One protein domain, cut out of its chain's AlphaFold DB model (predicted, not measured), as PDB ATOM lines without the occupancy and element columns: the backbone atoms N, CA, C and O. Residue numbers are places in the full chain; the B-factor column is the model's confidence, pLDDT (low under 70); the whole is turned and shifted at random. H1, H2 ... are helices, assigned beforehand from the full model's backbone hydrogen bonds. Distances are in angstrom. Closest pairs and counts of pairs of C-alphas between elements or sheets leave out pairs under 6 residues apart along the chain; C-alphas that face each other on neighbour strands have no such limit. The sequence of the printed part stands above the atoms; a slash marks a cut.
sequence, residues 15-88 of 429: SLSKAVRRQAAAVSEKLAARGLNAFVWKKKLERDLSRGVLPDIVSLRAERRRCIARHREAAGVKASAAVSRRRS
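What this domain is: This is residues 15 to 88 of the 429 residues of an uncharacterized protein of Leersia perrieri (UniProt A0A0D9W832). A long helix, H3, starts in a small body beside the later part of H1 and runs out of it as a straight arm; residues 72 to 88, of which 72 to 87 belong to H3, stick out and make much of the length, while the short H2 packs near the start of H1. The 74 printed residues, with helices H1, H2, H3 in that order and no named strand, are all helix in class. The whole is loose, with a radius of gyration of the C-alphas of 16.1 A, and spans 56 by 26 by 16 A.

Where its parts are: Find C-alpha 15 at (43.267, 85.598, 9.692); from there H1, residues 15 to 32, runs 25.8 A. H2 is residues 42 to 50. H3, residues 60 to 87, runs 40.3 A to C-alpha 87 at (20.448, 128.030, 39.020).

How they stand to each other: With residues 17 to 21 alone, H1 touches H2, at a steep tilt of 46 degrees, opposite ways; the closest C-alphas, of Ser 17 and Glu 46, are 6.9 A apart. With residues 27 to 31 alone, H1 touches residues 60 to 64 of H3, at a steep tilt of 43 degrees, the same way; the closest C-alphas, of Val 27 and Leu 60, are 5.5 A apart. H2 and H3 are apart. In H1, H2 and H3 every O i to N i+4 pair is within hydrogen-bond range.

The domain as a whole: Look at Ser 15 and Ser 88, whose C-alphas are the two farthest apart, 56.6 A. The printed part has no cut, and both links are short. The pLDDT is under 70 at residues 15 to 16 and 88.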
ATOM      1  N   SER A  15      43.455  86.282   8.408       69.44
ATOM      2  CA  SER A  15      43.267  85.598   9.692       69.44
ATOM      3  C   SER A  15      43.540  86.492  10.911       69.44
ATOM      4  O   SER A  15      42.722  86.496  11.834       69.44
ATOM      5  N   LEU A  16      44.606  87.302  10.905       69.44
ATOM      6  CA  LEU A  16      44.917  88.256  11.982       69.44
ATOM      7  C   LEU A  16      43.819  89.317  12.128       69.44
ATOM      8  O   LEU A  16      43.348  89.580  13.236       69.44
ATOM      9  N   SER A  17      43.329  89.864  11.011       76.56
ATOM     10  CA  SER A  17      42.237  90.848  11.036       76.56
ATOM     11  C   SER A  17      40.937  90.279  11.627       76.56
ATOM     12  O   SER A  17      40.254  90.948  12.406       76.56
ATOM     13  N   LYS A  18      40.623  89.010  11.333       81.75
ATOM     14  CA  LYS A  18      39.455  88.302  11.872       81.75
ATOM     15  C   LYS A  18      39.606  88.022  13.371       81.75
ATOM     16  O   LYS A  18      38.647  88.206  14.122       81.75
ATOM     17  N   ALA A  19      40.802  87.633  13.814       83.38
ATOM     18  CA  ALA A  19      41.102  87.377  15.222       83.38
ATOM     19  C   ALA A  19      40.981  88.649  16.079       83.38
ATOM     20  O   ALA A  19      40.326  88.625  17.122       83.38
ATOM     21  N   VAL A  20      41.519  89.776  15.601       84.00
ATOM     22  CA  VAL A  20      41.441  91.080  16.279       84.00
ATOM     23  C   VAL A  20      39.996  91.570  16.403       84.00
ATOM     24  O   VAL A  20      39.591  92.023  17.472       84.00
ATOM     25  N   ARG A  21      39.176  91.419  15.352       83.62
ATOM     26  CA  ARG A  21      37.742  91.763  15.406       83.62
ATOM     27  C   ARG A  21      36.989  90.929  16.440       83.62
ATOM     28  O   ARG A  21      36.195  91.483  17.196       83.62
ATOM     29  N   ARG A  22      37.246  89.618  16.491       86.56
ATOM     30  CA  ARG A  22      36.626  88.717  17.474       86.56
ATOM     31  C   ARG A  22      37.033  89.090  18.898       86.56
ATOM     32  O   ARG A  22      36.181  89.142  19.777       86.56
ATOM     33  N   GLN A  23      38.309  89.404  19.112       87.69
ATOM     34  CA  GLN A  23      38.818  89.802  20.422       87.69
ATOM     35  C   GLN A  23      38.235  91.146  20.884       87.69
ATOM     36  O   GLN A  23      37.802  91.259  22.025       87.69
ATOM     37  N   ALA A  24      38.153  92.144  19.999       86.25
ATOM     38  CA  ALA A  24      37.525  93.430  20.306       86.25
ATOM     39  C   ALA A  24      36.023  93.289  20.619       86.25
ATOM     40  O   ALA A  24      35.522  93.940  21.534       86.25
ATOM     41  N   ALA A  25      35.313  92.412  19.899       86.44
ATOM     42  CA  ALA A  25      33.914  92.091  20.188       86.44
ATOM     43  C   ALA A  25      33.757  91.419  21.564       86.44
ATOM     44  O   ALA A  25      32.940  91.861  22.364       86.44
ATOM     45  N   ALA A  26      34.603  90.436  21.885       89.62
ATOM     46  CA  ALA A  26      34.584  89.764  23.184       89.62
ATOM     47  C   ALA A  26      34.921  90.712  24.350       89.62
ATOM     48  O   ALA A  26      34.356  90.603  25.436       89.62
ATOM     49  N   VAL A  27      35.844  91.660  24.148       88.50
ATOM     50  CA  VAL A  27      36.143  92.703  25.143       88.50
ATOM     51  C   VAL A  27      34.947  93.635  25.331       88.50
ATOM     52  O   VAL A  27      34.605  93.946  26.470       88.50
ATOM     53  N   SER A  28      34.298  94.049  24.242       88.62
ATOM     54  CA  SER A  28      33.094  94.881  24.286       88.62
ATOM     55  C   SER A  28      31.955  94.206  25.054       88.62
ATOM     56  O   SER A  28      31.401  94.809  25.969       88.62
ATOM     57  N   GLU A  29      31.694  92.928  24.781       89.62
ATOM     58  CA  GLU A  29      30.679  92.129  25.473       89.62
ATOM     59  C   GLU A  29      30.988  91.971  26.972       89.62
ATOM     60  O   GLU A  29      30.132  92.212  27.824       89.62
ATOM     61  N   LYS A  30      32.249  91.677  27.324       90.12
ATOM     62  CA  LYS A  30      32.696  91.592  28.729       90.12
ATOM     63  C   LYS A  30      32.565  92.911  29.487       90.12
ATOM     64  O   LYS A  30      32.418  92.900  30.709       90.12
ATOM     65  N   LEU A  31      32.691  94.045  28.801       89.00
ATOM     66  CA  LEU A  31      32.488  95.360  29.405       89.00
ATOM     67  C   LEU A  31      31.001  95.687  29.529       89.00
ATOM     68  O   LEU A  31      30.595  96.170  30.586       89.00
ATOM     69  N   ALA A  32      30.194  95.338  28.524       87.56
ATOM     70  CA  ALA A  32      28.745  95.501  28.557       87.56
ATOM     71  C   ALA A  32      28.123  94.727  29.731       87.56
ATOM     72  O   ALA A  32      27.348  95.298  30.495       87.56
ATOM     73  N   ALA A  33      28.571  93.490  29.978       88.25
ATOM     74  CA  ALA A  33      28.167  92.686  31.138       88.25
ATOM     75  C   ALA A  33      28.501  93.333  32.502       88.25
ATOM     76  O   ALA A  33      27.959  92.943  33.530       88.25
ATOM     77  N   ARG A  34      29.399  94.328  32.532       86.38
ATOM     78  CA  ARG A  34      29.784  95.095  33.731       86.38
ATOM     79  C   ARG A  34      29.196  96.513  33.731       86.38
ATOM     80  O   ARG A  34      29.686  97.362  34.472       86.38
ATOM     81  N   GLY A  35      28.205  96.781  32.876       85.69
ATOM     82  CA  GLY A  35      27.547  98.086  32.743       85.69
ATOM     83  C   GLY A  35      28.379  99.150  32.018       85.69
ATOM     84  O   GLY A  35      28.070 100.336  32.100       85.69
ATOM     85  N   LEU A  36      29.456  98.760  31.325       87.06
ATOM     86  CA  LEU A  36      30.336  99.668  30.591       87.06
ATOM     87  C   LEU A  36      30.179  99.462  29.082       87.06
ATOM     88  O   LEU A  36      30.560  98.430  28.539       87.06
ATOM     89  N   ASN A  37      29.695 100.481  28.375       83.69
ATOM     90  CA  ASN A  37      29.501 100.392  26.929       83.69
ATOM     91  C   ASN A  37      30.789 100.739  26.158       83.69
ATOM     92  O   ASN A  37      31.252 101.892  26.134       83.69
ATOM     93  N   ALA A  38      31.356  99.739  25.479       85.94
ATOM     94  CA  ALA A  38      32.501  99.882  24.582       85.94
ATOM     95  C   ALA A  38      32.068  99.658  23.128       85.94
ATOM     96  O   ALA A  38      31.777  98.534  22.725       85.94
ATOM     97  N   PHE A  39      32.020 100.724  22.329       86.00
ATOM     98  CA  PHE A  39      31.648 100.639  20.917       86.00
ATOM     99  C   PHE A  39      32.831 100.180  20.058       86.00
ATOM    100  O   PHE A  39      33.903 100.788  20.077       86.00
ATOM    101  N   VAL A  40      32.623  99.128  19.262       86.69
ATOM    102  CA  VAL A  40      33.647  98.582  18.365       86.69
ATOM    103  C   VAL A  40      33.472  99.142  16.957       86.69
ATOM    104  O   VAL A  40      32.638  98.681  16.176       86.69
ATOM    105  N   TRP A  41      34.317 100.101  16.581       87.12
ATOM    106  CA  TRP A  41      34.307 100.647  15.225       87.12
ATOM    107  C   TRP A  41      35.123  99.775  14.260       87.12
ATOM    108  O   TRP A  41      36.330  99.952  14.100       87.12
ATOM    109  N   LYS A  42      34.446  98.842  13.578       83.31
ATOM    110  CA  LYS A  42      35.058  97.848  12.669       83.31
ATOM    111  C   LYS A  42      35.994  98.466  11.615       83.31
ATOM    112  O   LYS A  42      37.135  98.039  11.483       83.31
ATOM    113  N   LYS A  43      35.564  99.541  10.945       84.56
ATOM    114  CA  LYS A  43      36.366 100.239   9.919       84.56
ATOM    115  C   LYS A  43      37.623 100.906  10.496       84.56
ATOM    116  O   LYS A  43      38.645 100.982   9.821       84.56
ATOM    117  N   LYS A  44      37.560 101.387  11.743       84.25
ATOM    118  CA  LYS A  44      38.719 101.966  12.439       84.25
ATOM    119  C   LYS A  44      39.705 100.882  12.869       84.25
ATOM    120  O   LYS A  44      40.889 101.041  12.616       84.25
ATOM    121  N   LEU A  45      39.217  99.764  13.411       84.56
ATOM    122  CA  LEU A  45      40.050  98.596  13.725       84.56
ATOM    123  C   LEU A  45      40.864  98.126  12.514       84.56
ATOM    124  O   LEU A  45      42.056  97.871  12.630       84.56
ATOM    125  N   GLU A  46      40.217  98.018  11.353       82.69
ATOM    126  CA  GLU A  46      40.863  97.597  10.106       82.69
ATOM    127  C   GLU A  46      41.917  98.600   9.630       82.69
ATOM    128  O   GLU A  46      43.009  98.203   9.225       82.69
ATOM    129  N   ARG A  47      41.610  99.899   9.722       85.44
ATOM    130  CA  ARG A  47      42.544 100.980   9.392       85.44
ATOM    131  C   ARG A  47      43.772 100.963  10.300       85.44
ATOM    132  O   ARG A  47      44.884 101.079   9.799       85.44
ATOM    133  N   ASP A  48      43.569 100.830  11.607       82.56
ATOM    134  CA  ASP A  48      44.645 100.855  12.601       82.56
ATOM    135  C   ASP A  48      45.551  99.622  12.440       82.56
ATOM    136  O   ASP A  48      46.772  99.756  12.399       82.56
ATOM    137  N   LEU A  49      44.964  98.445  12.186       82.75
ATOM    138  CA  LEU A  49      45.716  97.219  11.904       82.75
ATOM    139  C   LEU A  49      46.509  97.301  10.590       82.75
ATOM    140  O   LEU A  49      47.633  96.819  10.526       82.75
ATOM    141  N   SER A  50      45.954  97.946   9.556       78.56
ATOM    142  CA  SER A  50      46.656  98.183   8.279       78.56
ATOM    143  C   SER A  50      47.841  99.144   8.425       78.56
ATOM    144  O   SER A  50      48.736  99.150   7.591       78.56
ATOM    145  N   ARG A  51      47.855  99.953   9.492       81.75
ATOM    146  CA  ARG A  51      48.966 100.841   9.865       81.75
ATOM    147  C   ARG A  51      49.946 100.184  10.847       81.75
ATOM    148  O   ARG A  51      50.824 100.868  11.356       81.75
ATOM    149  N   GLY A  52      49.772  98.895  11.154       76.19
ATOM    150  CA  GLY A  52      50.595  98.167  12.125       76.19
ATOM    151  C   GLY A  52      50.320  98.525  13.592       76.19
ATOM    152  O   GLY A  52      51.068  98.108  14.471       76.19
ATOM    153  N   VAL A  53      49.253  99.276  13.885       81.25
ATOM    154  CA  VAL A  53      48.911  99.708  15.246       81.25
ATOM    155  C   VAL A  53      47.891  98.746  15.848       81.25
ATOM    156  O   VAL A  53      46.797  98.570  15.310       81.25
ATOM    157  N   LEU A  54      48.220  98.141  16.995       75.06
ATOM    158  CA  LEU A  54      47.277  97.309  17.742       75.06
ATOM    159  C   LEU A  54      46.248  98.183  18.473       75.06
ATOM    160  O   LEU A  54      46.626  98.980  19.332       75.06
ATOM    161  N   PRO A  55      44.942  98.033  18.188       77.75
ATOM    162  CA  PRO A  55      43.933  98.862  18.829       77.75
ATOM    163  C   PRO A  55      43.750  98.488  20.298       77.75
ATOM    164  O   PRO A  55      43.471  97.343  20.645       77.75
ATOM    165  N   ASP A  56      43.793  99.484  21.169       75.62
ATOM    166  CA  ASP A  56      43.616  99.328  22.617       75.62
ATOM    167  C   ASP A  56      42.304  98.626  23.039       75.62
ATOM    168  O   ASP A  56      42.236  98.058  24.127       75.62
ATOM    169  N   ILE A  57      41.264  98.633  22.192       77.69
ATOM    170  CA  ILE A  57      39.984  97.935  22.441       77.69
ATOM    171  C   ILE A  57      40.140  96.405  22.496       77.69
ATOM    172  O   ILE A  57      39.276  95.700  23.006       77.69
ATOM    173  N   VAL A  58      41.266  95.884  22.005       79.25
ATOM    174  CA  VAL A  58      41.659  94.473  22.116       79.25
ATOM    175  C   VAL A  58      42.119  94.141  23.549       79.25
ATOM    176  O   VAL A  58      42.067  92.984  23.968       79.25
ATOM    177  N   SER A  59      42.517  95.151  24.335       85.56
ATOM    178  CA  SER A  59      42.905  95.020  25.740       85.56
ATOM    179  C   SER A  59      41.754  95.390  26.672       85.56
ATOM    180  O   SER A  59      41.388  96.557  26.825       85.56
ATOM    181  N   LEU A  60      41.238  94.394  27.399       82.56
ATOM    182  CA  LEU A  60      40.167  94.591  28.382       82.56
ATOM    183  C   LEU A  60      40.528  95.648  29.439       82.56
ATOM    184  O   LEU A  60      39.680  96.450  29.827       82.56
ATOM    185  N   ARG A  61      41.786  95.688  29.901       85.38
ATOM    186  CA  ARG A  61      42.244  96.648  30.921       85.38
ATOM    187  C   ARG A  61      42.335  98.073  30.370       85.38
ATOM    188  O   ARG A  61      42.002  99.018  31.086       85.38
ATOM    189  N   ALA A  62      42.796  98.242  29.130       85.31
ATOM    190  CA  ALA A  62      42.882  99.555  28.492       85.31
ATOM    191  C   ALA A  62      41.485 100.104  28.169       85.31
ATOM    192  O   ALA A  62      41.166 101.230  28.556       85.31
ATOM    193  N   GLU A  63      40.616  99.283  27.577       86.81
ATOM    194  CA  GLU A  63      39.262  99.704  27.218       86.81
ATOM    195  C   GLU A  63      38.382  99.964  28.447       86.81
ATOM    196  O   GLU A  63      37.642 100.948  28.478       86.81
ATOM    197  N   ARG A  64      38.527  99.168  29.520       88.12
ATOM    198  CA  ARG A  64      37.838  99.424  30.795       88.12
ATOM    199  C   ARG A  64      38.179 100.801  31.362       88.12
ATOM    200  O   ARG A  64      37.275 101.518  31.781       88.12
ATOM    201  N   ARG A  65      39.465 101.187  31.363       88.62
ATOM    202  CA  ARG A  65      39.905 102.514  31.841       88.62
ATOM    203  C   ARG A  65      39.244 103.638  31.045       88.62
ATOM    204  O   ARG A  65      38.754 104.590  31.643       88.62
ATOM    205  N   ARG A  66      39.155 103.496  29.720       86.81
ATOM    206  CA  ARG A  66      38.505 104.490  28.853       86.81
ATOM    207  C   ARG A  66      36.997 104.556  29.029       86.81
ATOM    208  O   ARG A  66      36.450 105.652  29.061       86.81
ATOM    209  N   CYS A  67      36.322 103.418  29.176       86.75
ATOM    210  CA  CYS A  67      34.884 103.403  29.449       86.75
ATOM    211  C   CYS A  67      34.560 104.099  30.776       86.75
ATOM    212  O   CYS A  67      33.631 104.900  30.833       86.75
ATOM    213  N   ILE A  68      35.356 103.845  31.821       88.31
ATOM    214  CA  ILE A  68      35.195 104.501  33.124       88.31
ATOM    215  C   ILE A  68      35.450 106.009  33.012       88.31
ATOM    216  O   ILE A  68      34.677 106.789  33.562       88.31
ATOM    217  N   ALA A  69      36.490 106.430  32.286       88.69
ATOM    218  CA  ALA A  69      36.770 107.847  32.054       88.69
ATOM    219  C   ALA A  69      35.609 108.547  31.324       88.69
ATOM    220  O   ALA A  69      35.105 109.547  31.826       88.69
ATOM    221  N   ARG A  70      35.102 107.960  30.226       88.38
ATOM    222  CA  ARG A  70      33.923 108.465  29.494       88.38
ATOM    223  C   ARG A  70      32.687 108.569  30.387       88.38
ATOM    224  O   ARG A  70      31.955 109.548  30.320       88.38
ATOM    225  N   HIS A  71      32.448 107.569  31.235       86.69
ATOM    226  CA  HIS A  71      31.305 107.580  32.148       86.69
ATOM    227  C   HIS A  71      31.438 108.663  33.229       86.69
ATOM    228  O   HIS A  71      30.452 109.312  33.570       86.69
ATOM    229  N   ARG A  72      32.649 108.887  33.758       89.06
ATOM    230  CA  ARG A  72      32.931 109.968  34.717       89.06
ATOM    231  C   ARG A  72      32.756 111.348  34.090       89.06
ATOM    232  O   ARG A  72      32.141 112.205  34.708       89.06
ATOM    233  N   GLU A  73      33.237 111.540  32.868       89.50
ATOM    234  CA  GLU A  73      33.055 112.784  32.115       89.50
ATOM    235  C   GLU A  73      31.570 113.050  31.835       89.50
ATOM    236  O   GLU A  73      31.064 114.120  32.159       89.50
ATOM    237  N   ALA A  74      30.831 112.047  31.349       86.50
ATOM    238  CA  ALA A  74      29.391 112.158  31.129       86.50
ATOM    239  C   ALA A  74      28.621 112.449  32.430       86.50
ATOM    240  O   ALA A  74      27.669 113.229  32.422       86.50
ATOM    241  N   ALA A  75      29.030 111.849  33.552       87.62
ATOM    242  CA  ALA A  75      28.474 112.164  34.865       87.62
ATOM    243  C   ALA A  75      28.798 113.606  35.289       87.62
ATOM    244  O   ALA A  75      27.913 114.293  35.789       87.62
ATOM    245  N   GLY A  76      30.018 114.089  35.031       91.12
ATOM    246  CA  GLY A  76      30.428 115.474  35.277       91.12
ATOM    247  C   GLY A  76      29.628 116.486  34.455       91.12
ATOM    248  O   GLY A  76      29.126 117.461  35.012       91.12
ATOM    249  N   VAL A  77      29.414 116.223  33.162       88.81
ATOM    250  CA  VAL A  77      28.571 117.058  32.285       88.81
ATOM    251  C   VAL A  77      27.123 117.068  32.773       88.81
ATOM    252  O   VAL A  77      26.522 118.132  32.883       88.81
ATOM    253  N   LYS A  78      26.561 115.904  33.132       88.00
ATOM    254  CA  LYS A  78      25.200 115.810  33.689       88.00
ATOM    255  C   LYS A  78      25.066 116.546  35.023       88.00
ATOM    256  O   LYS A  78      24.068 117.228  35.230       88.00
ATOM    257  N   ALA A  79      26.056 116.433  35.910       87.81
ATOM    258  CA  ALA A  79      26.076 117.141  37.187       87.81
ATOM    259  C   ALA A  79      26.172 118.660  36.985       87.81
ATOM    260  O   ALA A  79      25.407 119.406  37.591       87.81
ATOM    261  N   SER A  80      27.041 119.120  36.080       85.25
ATOM    262  CA  SER A  80      27.158 120.536  35.717       85.25
ATOM    263  C   SER A  80      25.863 121.076  35.091       85.25
ATOM    264  O   SER A  80      25.365 122.120  35.510       85.25
ATOM    265  N   ALA A  81      25.236 120.319  34.183       85.56
ATOM    266  CA  ALA A  81      23.939 120.661  33.601       85.56
ATOM    267  C   ALA A  81      22.813 120.697  34.651       85.56
ATOM    268  O   ALA A  81      21.949 121.569  34.597       85.56
ATOM    269  N   ALA A  82      22.826 119.793  35.635       83.88
ATOM    270  CA  ALA A  82      21.873 119.804  36.744       83.88
ATOM    271  C   ALA A  82      22.073 121.014  37.671       83.88
ATOM    272  O   ALA A  82      21.094 121.619  38.102       83.88
ATOM    273  N   VAL A  83      23.323 121.400  37.947       84.62
ATOM    274  CA  VAL A  83      23.648 122.613  38.716       84.62
ATOM    275  C   VAL A  83      23.229 123.873  37.958       84.62
ATOM    276  O   VAL A  83      22.648 124.775  38.556       84.62
ATOM    277  N   SER A  84      23.449 123.920  36.642       80.31
ATOM    278  CA  SER A  84      22.972 125.012  35.787       80.31
ATOM    279  C   SER A  84      21.440 125.088  35.773       80.31
ATOM    280  O   SER A  84      20.904 126.164  36.003       80.31
ATOM    281  N   ARG A  85      20.731 123.957  35.629       75.88
ATOM    282  CA  ARG A  85      19.258 123.897  35.705       75.88
ATOM    283  C   ARG A  85      18.693 124.322  37.060       75.88
ATOM    284  O   ARG A  85      17.628 124.913  37.087       75.88
ATOM    285  N   ARG A  86      19.382 124.029  38.169       75.94
ATOM    286  CA  ARG A  86      18.986 124.490  39.514       75.94
ATOM    287  C   ARG A  86      19.225 125.988  39.726       75.94
ATOM    288  O   ARG A  86      18.576 126.576  40.579       75.94
ATOM    289  N   ARG A  87      20.180 126.583  39.000       78.25
ATOM    290  CA  ARG A  87      20.448 128.030  39.020       78.25
ATOM    291  C   ARG A  87      19.507 128.816  38.111       78.25
ATOM    292  O   ARG A  87      19.254 129.981  38.391       78.25
ATOM    293  N   SER A  88      19.020 128.209  37.033       69.38
ATOM    294  CA  SER A  88      18.005 128.819  36.178       69.38
ATOM    295  C   SER A  88      16.645 128.824  36.889       69.38
ATOM    296  O   SER A  88      16.276 127.804  37.473       69.38
TER     297      SER A  88